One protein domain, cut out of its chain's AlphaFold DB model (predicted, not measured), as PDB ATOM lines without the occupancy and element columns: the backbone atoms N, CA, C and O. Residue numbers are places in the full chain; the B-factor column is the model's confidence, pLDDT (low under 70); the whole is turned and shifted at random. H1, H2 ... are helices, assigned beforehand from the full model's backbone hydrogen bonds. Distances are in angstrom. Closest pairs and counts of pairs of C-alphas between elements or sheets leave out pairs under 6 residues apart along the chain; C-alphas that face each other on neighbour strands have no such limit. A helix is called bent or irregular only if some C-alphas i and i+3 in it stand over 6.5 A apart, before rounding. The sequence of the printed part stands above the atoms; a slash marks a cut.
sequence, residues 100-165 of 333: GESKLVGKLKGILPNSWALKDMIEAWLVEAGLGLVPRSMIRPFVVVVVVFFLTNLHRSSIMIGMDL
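AT A GLANCE: This is residues 100 to 165 of the 333 residues of an uncharacterized protein of Ensete ventricosum (UniProt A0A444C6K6). Two long helices make an open V: H1 runs towards the loop of residues 129 to 140, the chain turns there, and H2 runs back as the second arm, with nothing between the arms. The printed part has 66 residues, with two named helices, H1 then H2, and no named strand; its class is all helix. The whole is extended, with a radius of gyration of the C-alphas of 16.7 A, and an elongated outline that spans 48 by 31 by 19 A.

IN THESE COORDINATES: Find C-alpha 100 at (30.735, 103.812, 10.922), where H1, residues 100 to 128, begins; it runs 42.8 A to C-alpha 128 at (0.186, 73.829, 11.727). H1 is neither bent nor irregular, but only just: C-alphas 110 and 113 are 6.4 A apart. Pass residues 129 to 140, which hold no named element, and you reach H2, residues 141 to 165, which runs 36.3 A and ends at C-alpha 165, (36.467, 78.004, 4.992).

HOW THE PARTS SIT: Look between the two helices: H1 and H2 are apart, with no C-alpha of the one within 8 A of the other. Residues 100 to 121 of H1 and residues 144 to 165 of H2 stand free. In H2 every O i to N i+4 pair is within hydrogen-bond range; in H1 23 of 25 are.

THE WHOLE: The two C-alphas farthest apart are those of Gly 100 and Met 138, at 48.2 A, while the first and last printed C-alphas, of Gly 100 and Leu 165, are 27.1 A apart. The printed part has no cut. The link from H1 to H2, 12 residues, is long. Read the B-factor column: the mean pLDDT of the printed part is 83.1, and residues 133 to 139 are under 70.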
ATOM      1  N   GLY A 100      30.642 105.166  11.474       94.00
ATOM      2  CA  GLY A 100      30.735 103.812  10.922       94.00
ATOM      3  C   GLY A 100      29.883 102.794  11.686       94.00
ATOM      4  O   GLY A 100      29.196 101.964  11.082       94.00
ATOM      5  N   GLU A 101      29.884 102.870  13.016       93.31
ATOM      6  CA  GLU A 101      29.133 101.956  13.879       93.31
ATOM      7  C   GLU A 101      27.632 102.262  13.858       93.31
ATOM      8  O   GLU A 101      26.820 101.338  13.820       93.31
ATOM      9  N   SER A 102      27.239 103.537  13.790       91.94
ATOM     10  CA  SER A 102      25.830 103.929  13.661       91.94
ATOM     11  C   SER A 102      25.209 103.398  12.360       91.94
ATOM     12  O   SER A 102      24.072 102.915  12.364       91.94
ATOM     13  N   LYS A 103      25.982 103.356  11.262       93.00
ATOM     14  CA  LYS A 103      25.578 102.738   9.988       93.00
ATOM     15  C   LYS A 103      25.388 101.221  10.108       93.00
ATOM     16  O   LYS A 103      24.445 100.677   9.527       93.00
ATOM     17  N   LEU A 104      26.241 100.532  10.868       92.12
ATOM     18  CA  LEU A 104      26.101  99.096  11.151       92.12
ATOM     19  C   LEU A 104      24.884  98.804  12.035       92.12
ATOM     20  O   LEU A 104      24.114  97.895  11.726       92.12
ATOM     21  N   VAL A 105      24.656  99.607  13.076       92.06
ATOM     22  CA  VAL A 105      23.471  99.498  13.938       92.06
ATOM     23  C   VAL A 105      22.193  99.772  13.141       92.06
ATOM     24  O   VAL A 105      21.207  99.060  13.315       92.06
ATOM     25  N   GLY A 106      22.212 100.727  12.205       93.00
ATOM     26  CA  GLY A 106      21.109 100.969  11.271       93.00
ATOM     27  C   GLY A 106      20.796  99.754  10.390       93.00
ATOM     28  O   GLY A 106      19.636  99.360  10.279       93.00
ATOM     29  N   LYS A 107      21.827  99.099   9.832       92.44
ATOM     30  CA  LYS A 107      21.666  97.851   9.064       92.44
ATOM     31  C   LYS A 107      21.127  96.709   9.926       92.44
ATOM     32  O   LYS A 107      20.190  96.033   9.515       92.44
ATOM     33  N   LEU A 108      21.662  96.525  11.134       88.50
ATOM     34  CA  LEU A 108      21.201  95.495  12.067       88.50
ATOM     35  C   LEU A 108      19.737  95.718  12.467       88.50
ATOM     36  O   LEU A 108      18.937  94.784  12.475       88.50
ATOM     37  N   LYS A 109      19.358  96.974  12.715       88.94
ATOM     38  CA  LYS A 109      17.978  97.366  13.015       88.94
ATOM     39  C   LYS A 109      17.030  97.153  11.831       88.94
ATOM     40  O   LYS A 109      15.852  96.928  12.067       88.94
ATOM     41  N   GLY A 110      17.531  97.155  10.594       88.62
ATOM     42  CA  GLY A 110      16.776  96.740   9.405       88.62
ATOM     43  C   GLY A 110      16.568  95.223   9.292       88.62
ATOM     44  O   GLY A 110      15.578  94.790   8.713       88.62
ATOM     45  N   ILE A 111      17.449  94.405   9.881       89.69
ATOM     46  CA  ILE A 111      17.354  92.932   9.859       89.69
ATOM     47  C   ILE A 111      16.446  92.408  10.985       89.69
ATOM     48  O   ILE A 111      15.775  91.388  10.825       89.69
ATOM     49  N   LEU A 112      16.373  93.111  12.119       81.69
ATOM     50  CA  LEU A 112      15.550  92.705  13.264       81.69
ATOM     51  C   LEU A 112      14.044  92.534  12.937       81.69
ATOM     52  O   LEU A 112      13.482  91.528  13.369       81.69
ATOM     53  N   PRO A 113      13.380  93.402  12.149       79.25
ATOM     54  CA  PRO A 113      11.999  93.174  11.710       79.25
ATOM     55  C   PRO A 113      11.832  91.890  10.888       79.25
ATOM     56  O   PRO A 113      10.872  91.152  11.092       79.25
ATOM     57  N   ASN A 114      12.804  91.558  10.032       76.56
ATOM     58  CA  ASN A 114      12.780  90.307   9.266       76.56
ATOM     59  C   ASN A 114      12.941  89.079  10.174       76.56
ATOM     60  O   ASN A 114      12.367  88.029   9.898       76.56
ATOM     61  N   SER A 115      13.665  89.209  11.292       77.62
ATOM     62  CA  SER A 115      13.756  88.134  12.288       77.62
ATOM     63  C   SER A 115      12.443  87.902  13.047       77.62
ATOM     64  O   SER A 115      12.154  86.767  13.420       77.62
ATOM     65  N   TRP A 116      11.619  88.943  13.222       86.62
ATOM     66  CA  TRP A 116      10.267  88.804  13.773       86.62
ATOM     67  C   TRP A 116       9.347  88.064  12.806       86.62
ATOM     68  O   TRP A 116       8.698  87.111  13.216       86.62
ATOM     69  N   ALA A 117       9.379  88.410  11.518       86.44
ATOM     70  CA  ALA A 117       8.628  87.673  10.502       86.44
ATOM     71  C   ALA A 117       9.043  86.189  10.434       86.44
ATOM     72  O   ALA A 117       8.194  85.311  10.307       86.44
ATOM     73  N   LEU A 118      10.341  85.890  10.581       83.38
ATOM     74  CA  LEU A 118      10.838  84.513  10.662       83.38
ATOM     75  C   LEU A 118      10.311  83.786  11.907       83.38
ATOM     76  O   LEU A 118       9.928  82.623  11.817       83.38
ATOM     77  N   LYS A 119      10.273  84.464  13.059       90.62
ATOM     78  CA  LYS A 119       9.699  83.914  14.292       90.62
ATOM     79  C   LYS A 119       8.211  83.607  14.115       90.62
ATOM     80  O   LYS A 119       7.803  82.495  14.429       90.62
ATOM     81  N   ASP A 120       7.441  84.543  13.573       91.25
ATOM     82  CA  ASP A 120       6.005  84.367  13.339       91.25
ATOM     83  C   ASP A 120       5.745  83.228  12.341       91.25
ATOM     84  O   ASP A 120       4.840  82.420  12.537       91.25
ATOM     85  N   MET A 121       6.591  83.094  11.314       89.06
ATOM     86  CA  MET A 121       6.527  81.986  10.360       89.06
ATOM     87  C   MET A 121       6.843  80.634  11.021       89.06
ATOM     88  O   MET A 121       6.154  79.650  10.760       89.06
ATOM     89  N   ILE A 122       7.848  80.575  11.901       86.81
ATOM     90  CA  ILE A 122       8.178  79.360  12.661       86.81
ATOM     91  C   ILE A 122       7.052  79.015  13.640       86.81
ATOM     92  O   ILE A 122       6.687  77.849  13.754       86.81
ATOM     93  N   GLU A 123       6.477  79.999  14.330       87.38
ATOM     94  CA  GLU A 123       5.345  79.780  15.234       87.38
ATOM     95  C   GLU A 123       4.111  79.281  14.473       87.38
ATOM     96  O   GLU A 123       3.503  78.297  14.896       87.38
ATOM     97  N   ALA A 124       3.786  79.880  13.324       90.88
ATOM     98  CA  ALA A 124       2.699  79.429  12.458       90.88
ATOM     99  C   ALA A 124       2.925  77.992  11.964       90.88
ATOM    100  O   ALA A 124       2.036  77.151  12.094       90.88
ATOM    101  N   TRP A 125       4.135  77.687  11.489       95.00
ATOM    102  CA  TRP A 125       4.503  76.342  11.046       95.00
ATOM    103  C   TRP A 125       4.424  75.314  12.184       95.00
ATOM    104  O   TRP A 125       3.908  74.214  12.001       95.00
ATOM    105  N   LEU A 126       4.872  75.672  13.394       88.94
ATOM    106  CA  LEU A 126       4.760  74.807  14.570       88.94
ATOM    107  C   LEU A 126       3.299  74.558  14.952       88.94
ATOM    108  O   LEU A 126       2.947  73.433  15.302       88.94
ATOM    109  N   VAL A 127       2.440  75.577  14.885       91.06
ATOM    110  CA  VAL A 127       1.000  75.425  15.136       91.06
ATOM    111  C   VAL A 127       0.366  74.493  14.103       91.06
ATOM    112  O   VAL A 127      -0.360  73.576  14.492       91.06
ATOM    113  N   GLU A 128       0.685  74.669  12.821       91.06
ATOM    114  CA  GLU A 128       0.186  73.829  11.727       91.06
ATOM    115  C   GLU A 128       0.654  72.371  11.855       91.06
ATOM    116  O   GLU A 128      -0.137  71.443  11.686       91.06
ATOM    117  N   ALA A 129       1.901  72.151  12.277       87.44
ATOM    118  CA  ALA A 129       2.448  70.823  12.549       87.44
ATOM    119  C   ALA A 129       1.880  70.160  13.826       87.44
ATOM    120  O   ALA A 129       2.292  69.054  14.187       87.44
ATOM    121  N   GLY A 130       0.974  70.822  14.559       90.75
ATOM    122  CA  GLY A 130       0.465  70.341  15.848       90.75
ATOM    123  C   GLY A 130       1.508  70.371  16.977       90.75
ATOM    124  O   GLY A 130       1.314  69.751  18.023       90.75
ATOM    125  N   LEU A 131       2.610  71.096  16.767       81.38
ATOM    126  CA  LEU A 131       3.724  71.317  17.695       81.38
ATOM    127  C   LEU A 131       3.648  72.678  18.402       81.38
ATOM    128  O   LEU A 131       4.593  73.065  19.090       81.38
ATOM    129  N   GLY A 132       2.544  73.409  18.226       82.06
ATOM    130  CA  GLY A 132       2.361  74.744  18.778       82.06
ATOM    131  C   GLY A 132       2.671  74.790  20.275       82.06
ATOM    132  O   GLY A 132       2.216  73.938  21.044       82.06
ATOM    133  N   LEU A 133       3.426  75.816  20.676       63.16
ATOM    134  CA  LEU A 133       3.731  76.187  22.062       63.16
ATOM    135  C   LEU A 133       2.461  76.669  22.783       63.16
ATOM    136  O   LEU A 133       2.393  77.779  23.298       63.16
ATOM    137  N   VAL A 134       1.411  75.851  22.824       65.44
ATOM    138  CA  VAL A 134       0.317  76.091  23.755       65.44
ATOM    139  C   VAL A 134       0.886  75.800  25.145       65.44
ATOM    140  O   VAL A 134       1.361  74.683  25.369       65.44
ATOM    141  N   PRO A 135       0.834  76.747  26.099       52.75
ATOM    142  CA  PRO A 135       1.223  76.514  27.482       52.75
ATOM    143  C   PRO A 135       0.153  75.650  28.162       52.75
ATOM    144  O   PRO A 135      -0.580  76.079  29.046       52.75
ATOM    145  N   ARG A 136       0.016  74.402  27.719       55.75
ATOM    146  CA  ARG A 136      -0.576  73.338  28.521       55.75
ATOM    147  C   ARG A 136       0.587  72.767  29.310       55.75
ATOM    148  O   ARG A 136       1.601  72.409  28.725       55.75
ATOM    149  N   SER A 137       0.453  72.755  30.629       58.25
ATOM    150  CA  SER A 137       1.459  72.511  31.677       58.25
ATOM    151  C   SER A 137       2.173  71.145  31.656       58.25
ATOM    152  O   SER A 137       2.599  70.641  32.689       58.25
ATOM    153  N   MET A 138       2.315  70.530  30.488       63.19
ATOM    154  CA  MET A 138       3.088  69.334  30.210       63.19
ATOM    155  C   MET A 138       3.808  69.560  28.881       63.19
ATOM    156  O   MET A 138       3.369  69.094  27.829       63.19
ATOM    157  N   ILE A 139       4.919  70.297  28.920       61.22
ATOM    158  CA  ILE A 139       5.869  70.294  27.806       61.22
ATOM    159  C   ILE A 139       6.295  68.836  27.631       61.22
ATOM    160  O   ILE A 139       6.944  68.261  28.506       61.22
ATOM    161  N   ARG A 140       5.869  68.203  26.532       71.44
ATOM    162  CA  ARG A 140       6.256  66.825  26.232       71.44
ATOM    163  C   ARG A 140       7.781  66.809  26.073       71.44
ATOM    164  O   ARG A 140       8.279  67.528  25.205       71.44
ATOM    165  N   PRO A 141       8.526  65.992  26.841       76.88
ATOM    166  CA  PRO A 141       9.991  65.950  26.775       76.88
ATOM    167  C   PRO A 141      10.496  65.676  25.351       76.88
ATOM    168  O   PRO A 141      11.573  66.124  24.979       76.88
ATOM    169  N   PHE A 142       9.674  65.031  24.522       72.19
ATOM    170  CA  PHE A 142       9.945  64.786  23.111       72.19
ATOM    171  C   PHE A 142      10.199  66.063  22.289       72.19
ATOM    172  O   PHE A 142      11.140  66.091  21.506       72.19
ATOM    173  N   VAL A 143       9.431  67.141  22.490       78.69
ATOM    174  CA  VAL A 143       9.610  68.386  21.713       78.69
ATOM    175  C   VAL A 143      10.929  69.062  22.082       78.69
ATOM    176  O   VAL A 143      11.656  69.521  21.206       78.69
ATOM    177  N   VAL A 144      11.290  69.045  23.367       82.06
ATOM    178  CA  VAL A 144      12.573  69.581  23.844       82.06
ATOM    179  C   VAL A 144      13.736  68.774  23.271       82.06
ATOM    180  O   VAL A 144      14.694  69.365  22.784       82.06
ATOM    181  N   VAL A 145      13.642  67.440  23.259       85.62
ATOM    182  CA  VAL A 145      14.678  66.576  22.671       85.62
ATOM    183  C   VAL A 145      14.841  66.852  21.177       85.62
ATOM    184  O   VAL A 145      15.970  66.988  20.715       85.62
ATOM    185  N   VAL A 146      13.741  66.998  20.435       83.69
ATOM    186  CA  VAL A 146      13.779  67.291  18.995       83.69
ATOM    187  C   VAL A 146      14.401  68.664  18.730       83.69
ATOM    188  O   VAL A 146      15.324  68.767  17.927       83.69
ATOM    189  N   VAL A 147      13.979  69.709  19.446       86.12
ATOM    190  CA  VAL A 147      14.535  71.065  19.284       86.12
ATOM    191  C   VAL A 147      16.020  71.108  19.656       86.12
ATOM    192  O   VAL A 147      16.824  71.644  18.898       86.12
ATOM    193  N   VAL A 148      16.416  70.498  20.777       89.88
ATOM    194  CA  VAL A 148      17.829  70.421  21.190       89.88
ATOM    195  C   VAL A 148      18.649  69.622  20.175       89.88
ATOM    196  O   VAL A 148      19.765  70.020  19.841       89.88
ATOM    197  N   PHE A 149      18.105  68.536  19.627       89.19
ATOM    198  CA  PHE A 149      18.760  67.762  18.573       89.19
ATOM    199  C   PHE A 149      18.957  68.593  17.297       89.19
ATOM    200  O   PHE A 149      20.054  68.604  16.742       89.19
ATOM    201  N   PHE A 150      17.954  69.345  16.846       85.94
ATOM    202  CA  PHE A 150      18.102  70.217  15.677       85.94
ATOM    203  C   PHE A 150      19.105  71.348  15.919       85.94
ATOM    204  O   PHE A 150      19.976  71.570  15.082       85.94
ATOM    205  N   LEU A 151      19.054  72.013  17.077       88.75
ATOM    206  CA  LEU A 151      19.992  73.086  17.424       88.75
ATOM    207  C   LEU A 151      21.435  72.579  17.530       88.75
ATOM    208  O   LEU A 151      22.356  73.220  17.026       88.75
ATOM    209  N   THR A 152      21.643  71.409  18.141       87.56
ATOM    210  CA  THR A 152      22.979  70.801  18.236       87.56
ATOM    211  C   THR A 152      23.502  70.361  16.874       87.56
ATOM    212  O   THR A 152      24.679  70.580  16.595       87.56
ATOM    213  N   ASN A 153      22.654  69.815  15.997       85.94
ATOM    214  CA  ASN A 153      23.047  69.488  14.624       85.94
ATOM    215  C   ASN A 153      23.351  70.738  13.788       85.94
ATOM    216  O   ASN A 153      24.352  70.746  13.075       85.94
ATOM    217  N   LEU A 154      22.560  71.808  13.920       88.38
ATOM    218  CA  LEU A 154      22.807  73.076  13.227       88.38
ATOM    219  C   LEU A 154      24.135  73.699  13.674       88.38
ATOM    220  O   LEU A 154      24.945  74.107  12.844       88.38
ATOM    221  N   HIS A 155      24.406  73.692  14.981       87.00
ATOM    222  CA  HIS A 155      25.682  74.143  15.531       87.00
ATOM    223  C   HIS A 155      26.859  73.299  15.018       87.00
ATOM    224  O   HIS A 155      27.888  73.841  14.614       87.00
ATOM    225  N   ARG A 156      26.708  71.968  14.965       84.31
ATOM    226  CA  ARG A 156      27.745  71.065  14.443       84.31
ATOM    227  C   ARG A 156      28.017  71.308  12.958       84.31
ATOM    228  O   ARG A 156      29.175  71.337  12.556       84.31
ATOM    229  N   SER A 157      26.967  71.532  12.169       84.62
ATOM    230  CA  SER A 157      27.075  71.888  10.752       84.62
ATOM    231  C   SER A 157      27.774  73.238  10.561       84.62
ATOM    232  O   SER A 157      28.704  73.326   9.763       84.62
ATOM    233  N   SER A 158      27.424  74.250  11.361       84.94
ATOM    234  CA  SER A 158      28.081  75.563  11.326       84.94
ATOM    235  C   SER A 158      29.578  75.482  11.641       84.94
ATOM    236  O   SER A 158      30.364  76.187  11.009       84.94
ATOM    237  N   ILE A 159      29.985  74.633  12.592       87.00
ATOM    238  CA  ILE A 159      31.405  74.425  12.912       87.00
ATOM    239  C   ILE A 159      32.138  73.782  11.734       87.00
ATOM    240  O   ILE A 159      33.226  74.237  11.392       87.00
ATOM    241  N   MET A 160      31.555  72.761  11.097       80.00
ATOM    242  CA  MET A 160      32.206  72.108   9.956       80.00
ATOM    243  C   MET A 160      32.390  73.069   8.779       80.00
ATOM    244  O   MET A 160      33.491  73.164   8.247       80.00
ATOM    245  N   ILE A 161      31.364  73.861   8.453       81.56
ATOM    246  CA  ILE A 161      31.446  74.876   7.390       81.56
ATOM    247  C   ILE A 161      32.551  75.901   7.707       81.56
ATOM    248  O   ILE A 161      33.364  76.233   6.847       81.56
ATOM    249  N   GLY A 162      32.646  76.360   8.961       81.81
ATOM    250  CA  GLY A 162      33.700  77.288   9.385       81.81
ATOM    251  C   GLY A 162      35.121  76.713   9.299       81.81
ATOM    252  O   GLY A 162      36.067  77.456   9.025       81.81
ATOM    253  N   MET A 163      35.289  75.402   9.505       77.19
ATOM    254  CA  MET A 163      36.590  74.734   9.387       77.19
ATOM    255  C   MET A 163      37.048  74.612   7.930       77.19
ATOM    256  O   MET A 163      38.216  74.895   7.656       77.19
ATOM    257  N   ASP A 164      36.144  74.290   7.004       77.38
ATOM    258  CA  ASP A 164      36.469  74.194   5.574       77.38
ATOM    259  C   ASP A 164      36.859  75.561   4.990       77.38
ATOM    260  O   ASP A 164      37.887  75.689   4.319       77.38
ATOM    261  N   LEU A 165      36.130  76.620   5.357       72.56
ATOM    262  CA  LEU A 165      36.467  78.004   4.992       72.56
ATOM    263  C   LEU A 165      37.847  78.434   5.523       72.56
ATOM    264  O   LEU A 165      38.617  79.102   4.827       72.56
TER     265      LEU A 165